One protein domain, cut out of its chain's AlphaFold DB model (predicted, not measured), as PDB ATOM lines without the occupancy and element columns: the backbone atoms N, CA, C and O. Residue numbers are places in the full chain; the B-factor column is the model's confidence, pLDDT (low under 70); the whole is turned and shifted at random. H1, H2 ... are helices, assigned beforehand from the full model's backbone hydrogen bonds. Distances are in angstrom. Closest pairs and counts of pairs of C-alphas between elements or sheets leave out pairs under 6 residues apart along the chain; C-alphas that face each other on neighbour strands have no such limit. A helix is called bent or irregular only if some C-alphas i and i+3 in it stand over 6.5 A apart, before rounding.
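This is residues 130 to 226 of the 232 residues of an uncharacterized protein of Planctomycetaceae bacterium (UniProt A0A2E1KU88). Four helices form an up-and-down bundle, made of two helical hairpins, H1 with H2 and H3 with H4. Round the bundle the contacts close a ring in the order H1, H2, H4, H3, while the diagonal pairs are apart, and a stretch with no named element, residues 130 to 148, lies before H1 on the side away from H4. The printed part has 97 residues with four named helices, H1, H2, H3 and H4 along the chain, and no named strand, and its class is all helix. It is compact, with a radius of gyration of the C-alphas of 12.5 A, and spans 38 by 31 by 21 A.

In the bundle, up and down in that each helix runs against the one before it, H1, residues 149 to 165, and H2, residues 171 to 187, form a helical hairpin. They touch at a shallow tilt of 22 degrees, opposite ways, through residues 153 to 160 and 173 to 180 alone, with the closest C-alphas, those of Leu 160 and Gln 173, 5.5 A apart. H1 also touches H3, residues 195 to 211, the same way at a shallow tilt of 24 degrees; their closest C-alphas, those of Asn 150 and Tyr 201, are 4.3 A apart. H3 has a kink of 27 degrees near residue 204; it is neither bent nor irregular, but only just, with C-alphas 201 and 204 6.4 A apart. H3 and H4, residues 215 to 225, form the second helical hairpin and touch at a shallow tilt of 25 degrees, opposite ways, with the closest C-alphas, those of Ala 209 and Arg 218, 4.0 A apart. H4 touches H2, the same way, at a tilt of 36 degrees, only just steep; their closest C-alphas, those of Lys 178 and Ile 217, are 6.1 A apart. H1 and H4 are apart, and so are H2 and H3. In H1 and H4 every O i to N i+4 pair is within hydrogen-bond range; in H2 11 of 13 are, and in H3 10 of 13.

After residues 130 to 148, H1 begins at C-alpha 149 (-23.992, 6.292, 124.727) and measures 24.8 A from first to last C-alpha. H2 measures 23.6 A and H3 25.0 A. H4, 15.3 A long, ends at C-alpha 225 (-27.734, 16.545, 132.848).

The C-alphas of Gly 167 and Gly 193 are the two farthest apart, at 38.7 A. The printed part has no cut. The links from H1 to H2 and from H3 to H4 are tight, and that from H2 to H3 is short. The mean pLDDT of the printed part is 87.4, and the model's confidence is under 70 at residues 132 to 138, 192 to 193 and 195.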
ATOM      1  N   PRO A 130      -5.558   4.296 127.991       85.69
ATOM      2  CA  PRO A 130      -5.260   3.893 126.633       85.69
ATOM      3  C   PRO A 130      -6.009   4.797 125.653       85.69
ATOM      4  O   PRO A 130      -7.180   5.094 125.838       85.69
ATOM      5  N   MET A 131      -5.337   5.239 124.597       78.75
ATOM      6  CA  MET A 131      -6.014   5.959 123.515       78.75
ATOM      7  C   MET A 131      -6.227   5.026 122.327       78.75
ATOM      8  O   MET A 131      -7.277   5.059 121.702       78.75
ATOM      9  N   ASP A 132      -5.303   4.099 122.072       69.75
ATOM     10  CA  ASP A 132      -5.224   3.359 120.804       69.75
ATOM     11  C   ASP A 132      -5.756   1.918 120.869       69.75
ATOM     12  O   ASP A 132      -5.456   1.097 119.999       69.75
ATOM     13  N   ARG A 133      -6.540   1.552 121.893       59.03
ATOM     14  CA  ARG A 133      -7.022   0.166 122.021       59.03
ATOM     15  C   ARG A 133      -7.932  -0.200 120.846       59.03
ATOM     16  O   ARG A 133      -9.040   0.317 120.726       59.03
ATOM     17  N   LYS A 134      -7.493  -1.184 120.049       51.91
ATOM     18  CA  LYS A 134      -8.214  -1.738 118.886       51.91
ATOM     19  C   LYS A 134      -9.652  -2.215 119.175       51.91
ATOM     20  O   LYS A 134     -10.397  -2.382 118.219       51.91
ATOM     21  N   ASN A 135     -10.065  -2.365 120.442       51.06
ATOM     22  CA  ASN A 135     -11.321  -3.023 120.828       51.06
ATOM     23  C   ASN A 135     -12.203  -2.282 121.861       51.06
ATOM     24  O   ASN A 135     -13.040  -2.943 122.465       51.06
ATOM     25  N   GLY A 136     -12.061  -0.976 122.126       53.28
ATOM     26  CA  GLY A 136     -12.935  -0.417 123.176       53.28
ATOM     27  C   GLY A 136     -12.686   0.987 123.680       53.28
ATOM     28  O   GLY A 136     -12.860   1.195 124.869       53.28
ATOM     29  N   ILE A 137     -12.191   1.919 122.860       67.25
ATOM     30  CA  ILE A 137     -12.060   3.322 123.282       67.25
ATOM     31  C   ILE A 137     -12.566   4.202 122.160       67.25
ATOM     32  O   ILE A 137     -12.063   4.158 121.035       67.25
ATOM     33  N   SER A 138     -13.600   4.974 122.470       65.25
ATOM     34  CA  SER A 138     -14.152   5.955 121.550       65.25
ATOM     35  C   SER A 138     -13.275   7.200 121.567       65.25
ATOM     36  O   SER A 138     -13.238   7.935 122.548       65.25
ATOM     37  N   LYS A 139     -12.521   7.413 120.486       76.81
ATOM     38  CA  LYS A 139     -11.761   8.656 120.254       76.81
ATOM     39  C   LYS A 139     -12.557   9.719 119.506       76.81
ATOM     40  O   LYS A 139     -12.088  10.840 119.360       76.81
ATOM     41  N   ALA A 140     -13.690   9.320 118.955       85.00
ATOM     42  CA  ALA A 140     -14.538  10.137 118.118       85.00
ATOM     43  C   ALA A 140     -15.975   9.945 118.572       85.00
ATOM     44  O   ALA A 140     -16.337   8.879 119.071       85.00
ATOM     45  N   ALA A 141     -16.791  10.968 118.393       86.94
ATOM     46  CA  ALA A 141     -18.214  10.821 118.568       86.94
ATOM     47  C   ALA A 141     -18.773   9.961 117.420       86.94
ATOM     48  O   ALA A 141     -18.445  10.192 116.253       86.94
ATOM     49  N   PHE A 142     -19.661   9.015 117.745       85.44
ATOM     50  CA  PHE A 142     -20.490   8.289 116.773       85.44
ATOM     51  C   PHE A 142     -22.000   8.530 116.954       85.44
ATOM     52  O   PHE A 142     -22.495   8.670 118.075       85.44
ATOM     53  N   TRP A 143     -22.725   8.580 115.832       83.62
ATOM     54  CA  TRP A 143     -24.185   8.528 115.791       83.62
ATOM     55  C   TRP A 143     -24.641   7.608 114.642       83.62
ATOM     56  O   TRP A 143     -24.406   7.962 113.481       83.62
ATOM     57  N   PRO A 144     -25.309   6.471 114.921       85.38
ATOM     58  CA  PRO A 144     -25.602   5.939 116.258       85.38
ATOM     59  C   PRO A 144     -24.318   5.599 117.050       85.38
ATOM     60  O   PRO A 144     -23.246   5.511 116.445       85.38
ATOM     61  N   PRO A 145     -24.402   5.453 118.387       83.38
ATOM     62  CA  PRO A 145     -23.263   5.094 119.237       83.38
ATOM     63  C   PRO A 145     -22.573   3.813 118.766       83.38
ATOM     64  O   PRO A 145     -23.220   2.909 118.234       83.38
ATOM     65  N   ARG A 146     -21.258   3.723 118.971       78.69
ATOM     66  CA  ARG A 146     -20.479   2.542 118.563       78.69
ATOM     67  C   ARG A 146     -20.537   1.433 119.609       78.69
ATOM     68  O   ARG A 146     -20.540   0.257 119.251       78.69
ATOM     69  N   PHE A 147     -20.525   1.825 120.879       79.50
ATOM     70  CA  PHE A 147     -20.718   0.927 122.013       79.50
ATOM     71  C   PHE A 147     -22.113   1.186 122.578       79.50
ATOM     72  O   PHE A 147     -23.108   0.764 122.004       79.50
ATOM     73  N   THR A 148     -22.174   1.955 123.653       85.62
ATOM     74  CA  THR A 148     -23.386   2.536 124.221       85.62
ATOM     75  C   THR A 148     -23.096   4.014 124.480       85.62
ATOM     76  O   THR A 148     -21.933   4.428 124.549       85.62
ATOM     77  N   GLU A 149     -24.134   4.831 124.631       87.12
ATOM     78  CA  GLU A 149     -23.992   6.292 124.727       87.12
ATOM     79  C   GLU A 149     -23.089   6.725 125.886       87.12
ATOM     80  O   GLU A 149     -22.302   7.665 125.772       87.12
ATOM     81  N   ASN A 150     -23.209   6.024 127.012       88.25
ATOM     82  CA  ASN A 150     -22.484   6.332 128.236       88.25
ATOM     83  C   ASN A 150     -21.009   5.928 128.138       88.25
ATOM     84  O   ASN A 150     -20.160   6.739 128.497       88.25
ATOM     85  N   HIS A 151     -20.697   4.760 127.570       89.69
ATOM     86  CA  HIS A 151     -19.315   4.339 127.348       89.69
ATOM     87  C   HIS A 151     -18.601   5.272 126.359       89.69
ATOM     88  O   HIS A 151     -17.497   5.744 126.630       89.69
ATOM     89  N   ASP A 152     -19.250   5.614 125.236       89.75
ATOM     90  CA  ASP A 152     -18.683   6.541 124.249       89.75
ATOM     91  C   ASP A 152     -18.330   7.892 124.897       89.75
ATOM     92  O   ASP A 152     -17.218   8.399 124.724       89.75
ATOM     93  N   LEU A 153     -19.238   8.450 125.706       92.88
ATOM     94  CA  LEU A 153     -18.998   9.719 126.390       92.88
ATOM     95  C   LEU A 153     -17.954   9.609 127.516       92.88
ATOM     96  O   LEU A 153     -17.142  10.525 127.677       92.88
ATOM     97  N   MET A 154     -17.919   8.506 128.275       93.50
ATOM     98  CA  MET A 154     -16.879   8.265 129.284       93.50
ATOM     99  C   MET A 154     -15.491   8.199 128.646       93.50
ATOM    100  O   MET A 154     -14.575   8.859 129.133       93.50
ATOM    101  N   HIS A 155     -15.331   7.484 127.530       92.50
ATOM    102  CA  HIS A 155     -14.051   7.403 126.825       92.50
ATOM    103  C   HIS A 155     -13.570   8.756 126.305       92.50
ATOM    104  O   HIS A 155     -12.402   9.093 126.506       92.50
ATOM    105  N   LEU A 156     -14.455   9.546 125.692       94.19
ATOM    106  CA  LEU A 156     -14.118  10.897 125.239       94.19
ATOM    107  C   LEU A 156     -13.713  11.799 126.414       94.19
ATOM    108  O   LEU A 156     -12.734  12.539 126.320       94.19
ATOM    109  N   THR A 157     -14.430  11.697 127.536       96.75
ATOM    110  CA  THR A 157     -14.157  12.489 128.742       96.75
ATOM    111  C   THR A 157     -12.813  12.114 129.356       96.75
ATOM    112  O   THR A 157     -11.963  12.979 129.535       96.75
ATOM    113  N   ILE A 158     -12.572  10.830 129.630       96.00
ATOM    114  CA  ILE A 158     -11.304  10.382 130.221       96.00
ATOM    115  C   ILE A 158     -10.141  10.662 129.261       96.00
ATOM    116  O   ILE A 158      -9.087  11.121 129.695       96.00
ATOM    117  N   GLY A 159     -10.346  10.466 127.955       94.69
ATOM    118  CA  GLY A 159      -9.354  10.763 126.925       94.69
ATOM    119  C   GLY A 159      -8.927  12.232 126.900       94.69
ATOM    120  O   GLY A 159      -7.736  12.506 126.790       94.69
ATOM    121  N   LEU A 160      -9.863  13.177 127.068       96.06
ATOM    122  CA  LEU A 160      -9.541  14.605 127.179       96.06
ATOM    123  C   LEU A 160      -8.568  14.873 128.336       96.06
ATOM    124  O   LEU A 160      -7.507  15.462 128.124       96.06
ATOM    125  N   PHE A 161      -8.917  14.438 129.547       97.31
ATOM    126  CA  PHE A 161      -8.095  14.698 130.733       97.31
ATOM    127  C   PHE A 161      -6.779  13.915 130.707       97.31
ATOM    128  O   PHE A 161      -5.757  14.405 131.183       97.31
ATOM    129  N   SER A 162      -6.763  12.734 130.088       96.12
ATOM    130  CA  SER A 162      -5.543  11.966 129.857       96.12
ATOM    131  C   SER A 162      -4.542  12.728 128.983       96.12
ATOM    132  O   SER A 162      -3.381  12.867 129.365       96.12
ATOM    133  N   GLU A 163      -4.985  13.303 127.859       95.25
ATOM    134  CA  GLU A 163      -4.116  14.138 127.018       95.25
ATOM    135  C   GLU A 163      -3.653  15.415 127.737       95.25
ATOM    136  O   GLU A 163      -2.485  15.788 127.612       95.25
ATOM    137  N   GLN A 164      -4.506  16.043 128.561       96.06
ATOM    138  CA  GLN A 164      -4.087  17.179 129.396       96.06
ATOM    139  C   GLN A 164      -2.952  16.799 130.354       96.06
ATOM    140  O   GLN A 164      -1.947  17.505 130.422       96.06
ATOM    141  N   LEU A 165      -3.075  15.664 131.049       96.94
ATOM    142  CA  LEU A 165      -2.040  15.166 131.962       96.94
ATOM    143  C   LEU A 165      -0.741  14.772 131.242       96.94
ATOM    144  O   LEU A 165       0.328  14.778 131.851       96.94
ATOM    145  N   ARG A 166      -0.807  14.446 129.946       96.12
ATOM    146  CA  ARG A 166       0.371  14.202 129.094       96.12
ATOM    147  C   ARG A 166       0.970  15.472 128.489       96.12
ATOM    148  O   ARG A 166       2.003  15.382 127.826       96.12
ATOM    149  N   GLY A 167       0.331  16.631 128.663       96.31
ATOM    150  CA  GLY A 167       0.722  17.873 127.995       96.31
ATOM    151  C   GLY A 167       0.540  17.831 126.473       96.31
ATOM    152  O   GLY A 167       1.263  18.517 125.753       96.31
ATOM    153  N   GLN A 168      -0.383  17.005 125.975       94.56
ATOM    154  CA  GLN A 168      -0.662  16.851 124.548       94.56
ATOM    155  C   GLN A 168      -1.785  17.791 124.083       94.56
ATOM    156  O   GLN A 168      -2.601  18.239 124.894       94.56
ATOM    157  N   PRO A 169      -1.867  18.102 122.775       93.88
ATOM    158  CA  PRO A 169      -2.957  18.906 122.231       93.88
ATOM    159  C   PRO A 169      -4.331  18.253 122.439       93.88
ATOM    160  O   PRO A 169      -4.523  17.085 122.117       93.88
ATOM    161  N   THR A 170      -5.310  19.037 122.897       94.88
ATOM    162  CA  THR A 170      -6.659  18.549 123.251       94.88
ATOM    163  C   THR A 170      -7.768  18.977 122.291       94.88
ATOM    164  O   THR A 170      -8.915  18.563 122.451       94.88
ATOM    165  N   ASN A 171      -7.461  19.798 121.279       95.00
ATOM    166  CA  ASN A 171      -8.468  20.373 120.377       95.00
ATOM    167  C   ASN A 171      -9.330  19.306 119.687       95.00
ATOM    168  O   ASN A 171     -10.533  19.494 119.522       95.00
ATOM    169  N   THR A 172      -8.732  18.174 119.315       91.12
ATOM    170  CA  THR A 172      -9.463  17.052 118.715       91.12
ATOM    171  C   THR A 172     -10.499  16.495 119.689       91.12
ATOM    172  O   THR A 172     -11.667  16.378 119.337       91.12
ATOM    173  N   GLN A 173     -10.109  16.222 120.934       93.31
ATOM    174  CA  GLN A 173     -10.985  15.680 121.973       93.31
ATOM    175  C   GLN A 173     -12.111  16.657 122.319       93.31
ATOM    176  O   GLN A 173     -13.258  16.241 122.467       93.31
ATOM    177  N   LEU A 174     -11.810  17.958 122.386       96.50
ATOM    178  CA  LEU A 174     -12.818  18.996 122.608       96.50
ATOM    179  C   LEU A 174     -13.862  19.020 121.484       96.50
ATOM    180  O   LEU A 174     -15.059  19.054 121.764       96.50
ATOM    181  N   ASN A 175     -13.436  18.941 120.222       96.25
ATOM    182  CA  ASN A 175     -14.352  18.913 119.080       96.25
ATOM    183  C   ASN A 175     -15.239  17.662 119.070       96.25
ATOM    184  O   ASN A 175     -16.433  17.754 118.784       96.25
ATOM    185  N   GLU A 176     -14.679  16.500 119.405       95.69
ATOM    186  CA  GLU A 176     -15.447  15.256 119.486       95.69
ATOM    187  C   GLU A 176     -16.436  15.273 120.660       95.69
ATOM    188  O   GLU A 176     -17.576  14.847 120.504       95.69
ATOM    189  N   LEU A 177     -16.072  15.855 121.807       96.25
ATOM    190  CA  LEU A 177     -17.010  16.074 122.910       96.25
ATOM    191  C   LEU A 177     -18.151  17.016 122.511       96.25
ATOM    192  O   LEU A 177     -19.311  16.662 122.710       96.25
ATOM    193  N   LYS A 178     -17.854  18.166 121.888       96.81
ATOM    194  CA  LYS A 178     -18.893  19.090 121.391       96.81
ATOM    195  C   LYS A 178     -19.851  18.387 120.432       96.81
ATOM    196  O   LYS A 178     -21.060  18.511 120.594       96.81
ATOM    197  N   ARG A 179     -19.323  17.598 119.490       95.44
ATOM    198  CA  ARG A 179     -20.129  16.804 118.549       95.44
ATOM    199  C   ARG A 179     -20.989  15.757 119.263       95.44
ATOM    200  O   ARG A 179     -22.162  15.603 118.940       95.44
ATOM    201  N   SER A 180     -20.423  15.044 120.237       93.44
ATOM    202  CA  SER A 180     -21.146  14.024 121.008       93.44
ATOM    203  C   SER A 180     -22.339  14.616 121.765       93.44
ATOM    204  O   SER A 180     -23.444  14.067 121.697       93.44
ATOM    205  N   LEU A 181     -22.130  15.758 122.433       93.94
ATOM    206  CA  LEU A 181     -23.179  16.478 123.157       93.94
ATOM    207  C   LEU A 181     -24.212  17.080 122.190       93.94
ATOM    208  O   LEU A 181     -25.410  16.917 122.416       93.94
ATOM    209  N   SER A 182     -23.782  17.710 121.085       93.38
ATOM    210  CA  SER A 182     -24.701  18.357 120.132       93.38
ATOM    211  C   SER A 182     -25.685  17.367 119.518       93.38
ATOM    212  O   SER A 182     -26.871  17.668 119.401       93.38
ATOM    213  N   TRP A 183     -25.248  16.143 119.221       91.50
ATOM    214  CA  TRP A 183     -26.149  15.122 118.693       91.50
ATOM    215  C   TRP A 183     -27.290  14.751 119.628       91.50
ATOM    216  O   TRP A 183     -28.326  14.329 119.129       91.50
ATOM    217  N   ARG A 184     -27.152  14.927 120.947       89.38
ATOM    218  CA  ARG A 184     -28.270  14.670 121.868       89.38
ATOM    219  C   ARG A 184     -29.362  15.719 121.774       89.38
ATOM    220  O   ARG A 184     -30.534  15.378 121.888       89.38
ATOM    221  N   PHE A 185     -28.992  16.951 121.449       88.12
ATOM    222  CA  PHE A 185     -29.953  17.997 121.118       88.12
ATOM    223  C   PHE A 185     -30.515  17.835 119.699       88.12
ATOM    224  O   PHE A 185     -31.715  17.973 119.493       88.12
ATOM    225  N   GLU A 186     -29.671  17.512 118.717       90.31
ATOM    226  CA  GLU A 186     -30.070  17.456 117.302       90.31
ATOM    227  C   GLU A 186     -30.852  16.191 116.927       90.31
ATOM    228  O   GLU A 186     -31.719  16.223 116.056       90.31
ATOM    229  N   ARG A 187     -30.486  15.049 117.512       88.06
ATOM    230  CA  ARG A 187     -30.910  13.713 117.060       88.06
ATOM    231  C   ARG A 187     -31.596  12.907 118.160       88.06
ATOM    232  O   ARG A 187     -32.029  11.783 117.913       88.06
ATOM    233  N   GLY A 188     -31.719  13.492 119.351       83.75
ATOM    234  CA  GLY A 188     -32.231  12.831 120.540       83.75
ATOM    235  C   GLY A 188     -31.236  11.824 121.102       83.75
ATOM    236  O   GLY A 188     -30.034  11.881 120.853       83.75
ATOM    237  N   PHE A 189     -31.746  10.877 121.874       82.81
ATOM    238  CA  PHE A 189     -30.935   9.847 122.505       82.81
ATOM    239  C   PHE A 189     -31.252   8.472 121.924       82.81
ATOM    240  O   PHE A 189     -32.415   8.146 121.679       82.81
ATOM    241  N   TYR A 190     -30.217   7.654 121.742       78.31
ATOM    242  CA  TYR A 190     -30.350   6.316 121.168       78.31
ATOM    243  C   TYR A 190     -30.783   5.267 122.210       78.31
ATOM    244  O   TYR A 190     -31.585   4.391 121.897       78.31
ATOM    245  N   GLU A 191     -30.316   5.362 123.463       74.44
ATOM    246  CA  GLU A 191     -30.527   4.337 124.510       74.44
ATOM    247  C   GLU A 191     -31.295   4.856 125.735       74.44
ATOM    248  O   GLU A 191     -31.362   4.203 126.783       74.44
ATOM    249  N   TRP A 192     -31.938   6.017 125.607       66.75
ATOM    250  CA  TRP A 192     -32.628   6.706 126.708       66.75
ATOM    251  C   TRP A 192     -33.823   5.957 127.290       66.75
ATOM    252  O   TRP A 192     -34.317   6.334 128.344       66.75
ATOM    253  N   GLY A 193     -34.285   4.881 126.653       64.31
ATOM    254  CA  GLY A 193     -35.362   4.039 127.178       64.31
ATOM    255  C   GLY A 193     -34.987   3.222 128.425       64.31
ATOM    256  O   GLY A 193     -35.867   2.646 129.061       64.31
ATOM    257  N   SER A 194     -33.702   3.152 128.799       72.00
ATOM    258  CA  SER A 194     -33.230   2.390 129.963       72.00
ATOM    259  C   SER A 194     -32.737   3.304 131.084       72.00
ATOM    260  O   SER A 194     -31.687   3.938 130.979       72.00
ATOM    261  N   HIS A 195     -33.437   3.277 132.221       66.25
ATOM    262  CA  HIS A 195     -33.067   4.010 133.440       66.25
ATOM    263  C   HIS A 195     -31.619   3.747 133.898       66.25
ATOM    264  O   HIS A 195     -30.966   4.630 134.451       66.25
ATOM    265  N   ARG A 196     -31.086   2.541 133.654       75.25
ATOM    266  CA  ARG A 196     -29.698   2.203 134.010       75.25
ATOM    267  C   ARG A 196     -28.695   2.973 133.153       75.25
ATOM    268  O   ARG A 196     -27.721   3.495 133.684       75.25
ATOM    269  N   TYR A 197     -28.951   3.089 131.851       78.38
ATOM    270  CA  TYR A 197     -28.064   3.823 130.951       78.38
ATOM    271  C   TYR A 197     -28.136   5.332 131.172       78.38
ATOM    272  O   TYR A 197     -27.093   5.973 131.123       78.38
ATOM    273  N   GLN A 198     -29.302   5.879 131.531       76.12
ATOM    274  CA  GLN A 198     -29.419   7.287 131.938       76.12
ATOM    275  C   GLN A 198     -28.535   7.604 133.154       76.12
ATOM    276  O   GLN A 198     -27.744   8.548 133.127       76.12
ATOM    277  N   LEU A 199     -28.599   6.771 134.202       81.88
ATOM    278  CA  LEU A 199     -27.764   6.951 135.392       81.88
ATOM    279  C   LEU A 199     -26.270   6.896 135.046       81.88
ATOM    280  O   LEU A 199     -25.479   7.694 135.545       81.88
ATOM    281  N   HIS A 200     -25.868   5.971 134.183       86.25
ATOM    282  CA  HIS A 200     -24.477   5.833 133.765       86.25
ATOM    283  C   HIS A 200     -24.005   6.982 132.871       86.25
ATOM    284  O   HIS A 200     -22.892   7.470 133.056       86.25
ATOM    285  N   TYR A 201     -24.867   7.469 131.979       88.38
ATOM    286  CA  TYR A 201     -24.613   8.631 131.127       88.38
ATOM    287  C   TYR A 201     -24.388   9.909 131.945       88.38
ATOM    288  O   TYR A 201     -23.603  10.772 131.565       88.38
ATOM    289  N   SER A 202     -25.012   9.993 133.120       89.31
ATOM    290  CA  SER A 202     -24.892  11.136 134.021       89.31
ATOM    291  C   SER A 202     -23.479  11.325 134.610       89.31
ATOM    292  O   SER A 202     -23.065  12.454 134.869       89.31
ATOM    293  N   ASN A 203     -22.694  10.248 134.764       91.00
ATOM    294  CA  ASN A 203     -21.350  10.312 135.355       91.00
ATOM    295  C   ASN A 203     -20.379  11.209 134.562       91.00
ATOM    296  O   ASN A 203     -19.812  12.128 135.160       91.00
ATOM    297  N   PRO A 204     -20.154  10.991 133.250       94.62
ATOM    298  CA  PRO A 204     -19.287  11.873 132.481       94.62
ATOM    299  C   PRO A 204     -19.872  13.280 132.316       94.62
ATOM    300  O   PRO A 204     -19.100  14.235 132.307       94.62
ATOM    301  N   LEU A 205     -21.200  13.447 132.272       95.31
ATOM    302  CA  LEU A 205     -21.813  14.781 132.242       95.31
ATOM    303  C   LEU A 205     -21.473  15.597 133.496       95.31
ATOM    304  O   LEU A 205     -21.096  16.757 133.372       95.31
ATOM    305  N   LEU A 206     -21.529  14.992 134.689       93.50
ATOM    306  CA  LEU A 206     -21.137  15.656 135.938       93.50
ATOM    307  C   LEU A 206     -19.667  16.088 135.935       93.50
ATOM    308  O   LEU A 206     -19.344  17.172 136.418       93.50
ATOM    309  N   VAL A 207     -18.777  15.249 135.399       97.00
ATOM    310  CA  VAL A 207     -17.357  15.600 135.258       97.00
ATOM    311  C   VAL A 207     -17.197  16.769 134.293       97.00
ATOM    312  O   VAL A 207     -16.549  17.756 134.632       97.00
ATOM    313  N   LEU A 208     -17.813  16.691 133.113       97.94
ATOM    314  CA  LEU A 208     -17.696  17.722 132.087       97.94
ATOM    315  C   LEU A 208     -18.301  19.054 132.533       97.94
ATOM    316  O   LEU A 208     -17.658  20.079 132.350       97.94
ATOM    317  N   ALA A 209     -19.480  19.051 133.154       96.75
ATOM    318  CA  ALA A 209     -20.178  20.263 133.585       96.75
ATOM    319  C   ALA A 209     -19.350  21.106 134.567       96.75
ATOM    320  O   ALA A 209     -19.370  22.335 134.506       96.75
ATOM    321  N   VAL A 210     -18.594  20.450 135.451       95.31
ATOM    322  CA  VAL A 210     -17.790  21.126 136.478       95.31
ATOM    323  C   VAL A 210     -16.369  21.403 135.989       95.31
ATOM    324  O   VAL A 210     -15.849  22.496 136.203       95.31
ATOM    325  N   HIS A 211     -15.744  20.431 135.321       97.19
ATOM    326  CA  HIS A 211     -14.290  20.401 135.147       97.19
ATOM    327  C   HIS A 211     -13.809  20.541 133.703       97.19
ATOM    328  O   HIS A 211     -12.606  20.703 133.495       97.19
ATOM    329  N   ALA A 212     -14.684  20.468 132.689       97.25
ATOM    330  CA  ALA A 212     -14.224  20.615 131.306       97.25
ATOM    331  C   ALA A 212     -13.548  21.986 131.118       97.25
ATOM    332  O   ALA A 212     -14.076  22.992 131.596       97.25
ATOM    333  N   PRO A 213     -12.410  22.075 130.408       96.06
ATOM    334  CA  PRO A 213     -11.704  23.341 130.207       96.06
ATOM    335  C   PRO A 213     -12.490  24.303 129.299       96.06
ATOM    336  O   PRO A 213     -12.413  25.520 129.468       96.06
ATOM    337  N   ASP A 214     -13.295  23.764 128.380       97.62
ATOM    338  CA  ASP A 214     -14.104  24.525 127.430       97.62
ATOM    339  C   ASP A 214     -15.478  24.907 128.035       97.62
ATOM    340  O   ASP A 214     -16.224  24.015 128.457       97.62
ATOM    341  N   PRO A 215     -15.836  26.208 128.088       96.38
ATOM    342  CA  PRO A 215     -17.112  26.666 128.642       96.38
ATOM    343  C   PRO A 215     -18.360  26.132 127.928       96.38
ATOM    344  O   PRO A 215     -19.367  25.894 128.594       96.38
ATOM    345  N   ASP A 216     -18.310  25.924 126.609       96.44
ATOM    346  CA  ASP A 216     -19.454  25.416 125.846       96.44
ATOM    347  C   ASP A 216     -19.720  23.955 126.201       96.44
ATOM    348  O   ASP A 216     -20.869  23.542 126.330       96.44
ATOM    349  N   ILE A 217     -18.652  23.175 126.409       97.69
ATOM    350  CA  ILE A 217     -18.762  21.786 126.872       97.69
ATOM    351  C   ILE A 217     -19.351  21.748 128.282       97.69
ATOM    352  O   ILE A 217     -20.242  20.938 128.534       97.69
ATOM    353  N   ARG A 218     -18.900  22.631 129.189       96.88
ATOM    354  CA  ARG A 218     -19.472  22.718 130.544       96.88
ATOM    355  C   ARG A 218     -20.974  22.986 130.491       96.88
ATOM    356  O   ARG A 218     -21.746  22.270 131.122       96.88
ATOM    357  N   ARG A 219     -21.381  23.984 129.701       94.75
ATOM    358  CA  ARG A 219     -22.789  24.347 129.526       94.75
ATOM    359  C   ARG A 219     -23.595  23.210 128.902       94.75
ATOM    360  O   ARG A 219     -24.569  22.776 129.498       94.75
ATOM    361  N   GLY A 220     -23.155  22.672 127.765       94.69
ATOM    362  CA  GLY A 220     -23.865  21.586 127.086       94.69
ATOM    363  C   GLY A 220     -24.009  20.332 127.953       94.69
ATOM    364  O   GLY A 220     -25.048  19.680 127.922       94.69
ATOM    365  N   ALA A 221     -23.002  20.009 128.770       95.19
ATOM    366  CA  ALA A 221     -23.092  18.904 129.719       95.19
ATOM    367  C   ALA A 221     -24.083  19.181 130.862       95.19
ATOM    368  O   ALA A 221     -24.828  18.280 131.245       95.19
ATOM    369  N   ALA A 222     -24.114  20.411 131.389       92.50
ATOM    370  CA  ALA A 222     -25.079  20.821 132.408       92.50
ATOM    371  C   ALA A 222     -26.520  20.791 131.874       92.50
ATOM    372  O   ALA A 222     -27.394  20.234 132.535       92.50
ATOM    373  N   ASP A 223     -26.736  21.305 130.662       91.25
ATOM    374  CA  ASP A 223     -28.040  21.338 129.993       91.25
ATOM    375  C   ASP A 223     -28.561  19.911 129.710       91.25
ATOM    376  O   ASP A 223     -29.739  19.624 129.903       91.25
ATOM    377  N   LEU A 224     -27.685  18.971 129.321       88.94
ATOM    378  CA  LEU A 224     -28.067  17.558 129.146       88.94
ATOM    379  C   LEU A 224     -28.298  16.817 130.469       88.94
ATOM    380  O   LEU A 224     -29.106  15.890 130.514       88.94
ATOM    381  N   PHE A 225     -27.569  17.170 131.531       83.12
ATOM    382  CA  PHE A 225     -27.734  16.545 132.848       83.12
ATOM    383  C   PHE A 225     -29.021  17.004 133.533       83.12
ATOM    384  O   PHE A 225     -29.681  16.218 134.212       83.12
ATOM    385  N   ASN A 226     -29.365  18.276 133.355       71.94
ATOM    386  CA  ASN A 226     -30.558  18.886 133.901       71.94
ATOM    387  C   ASN A 226     -31.468  19.323 132.749       71.94
ATOM    388  O   ASN A 226     -31.491  20.513 132.430       71.94
TER     389      ASN A 226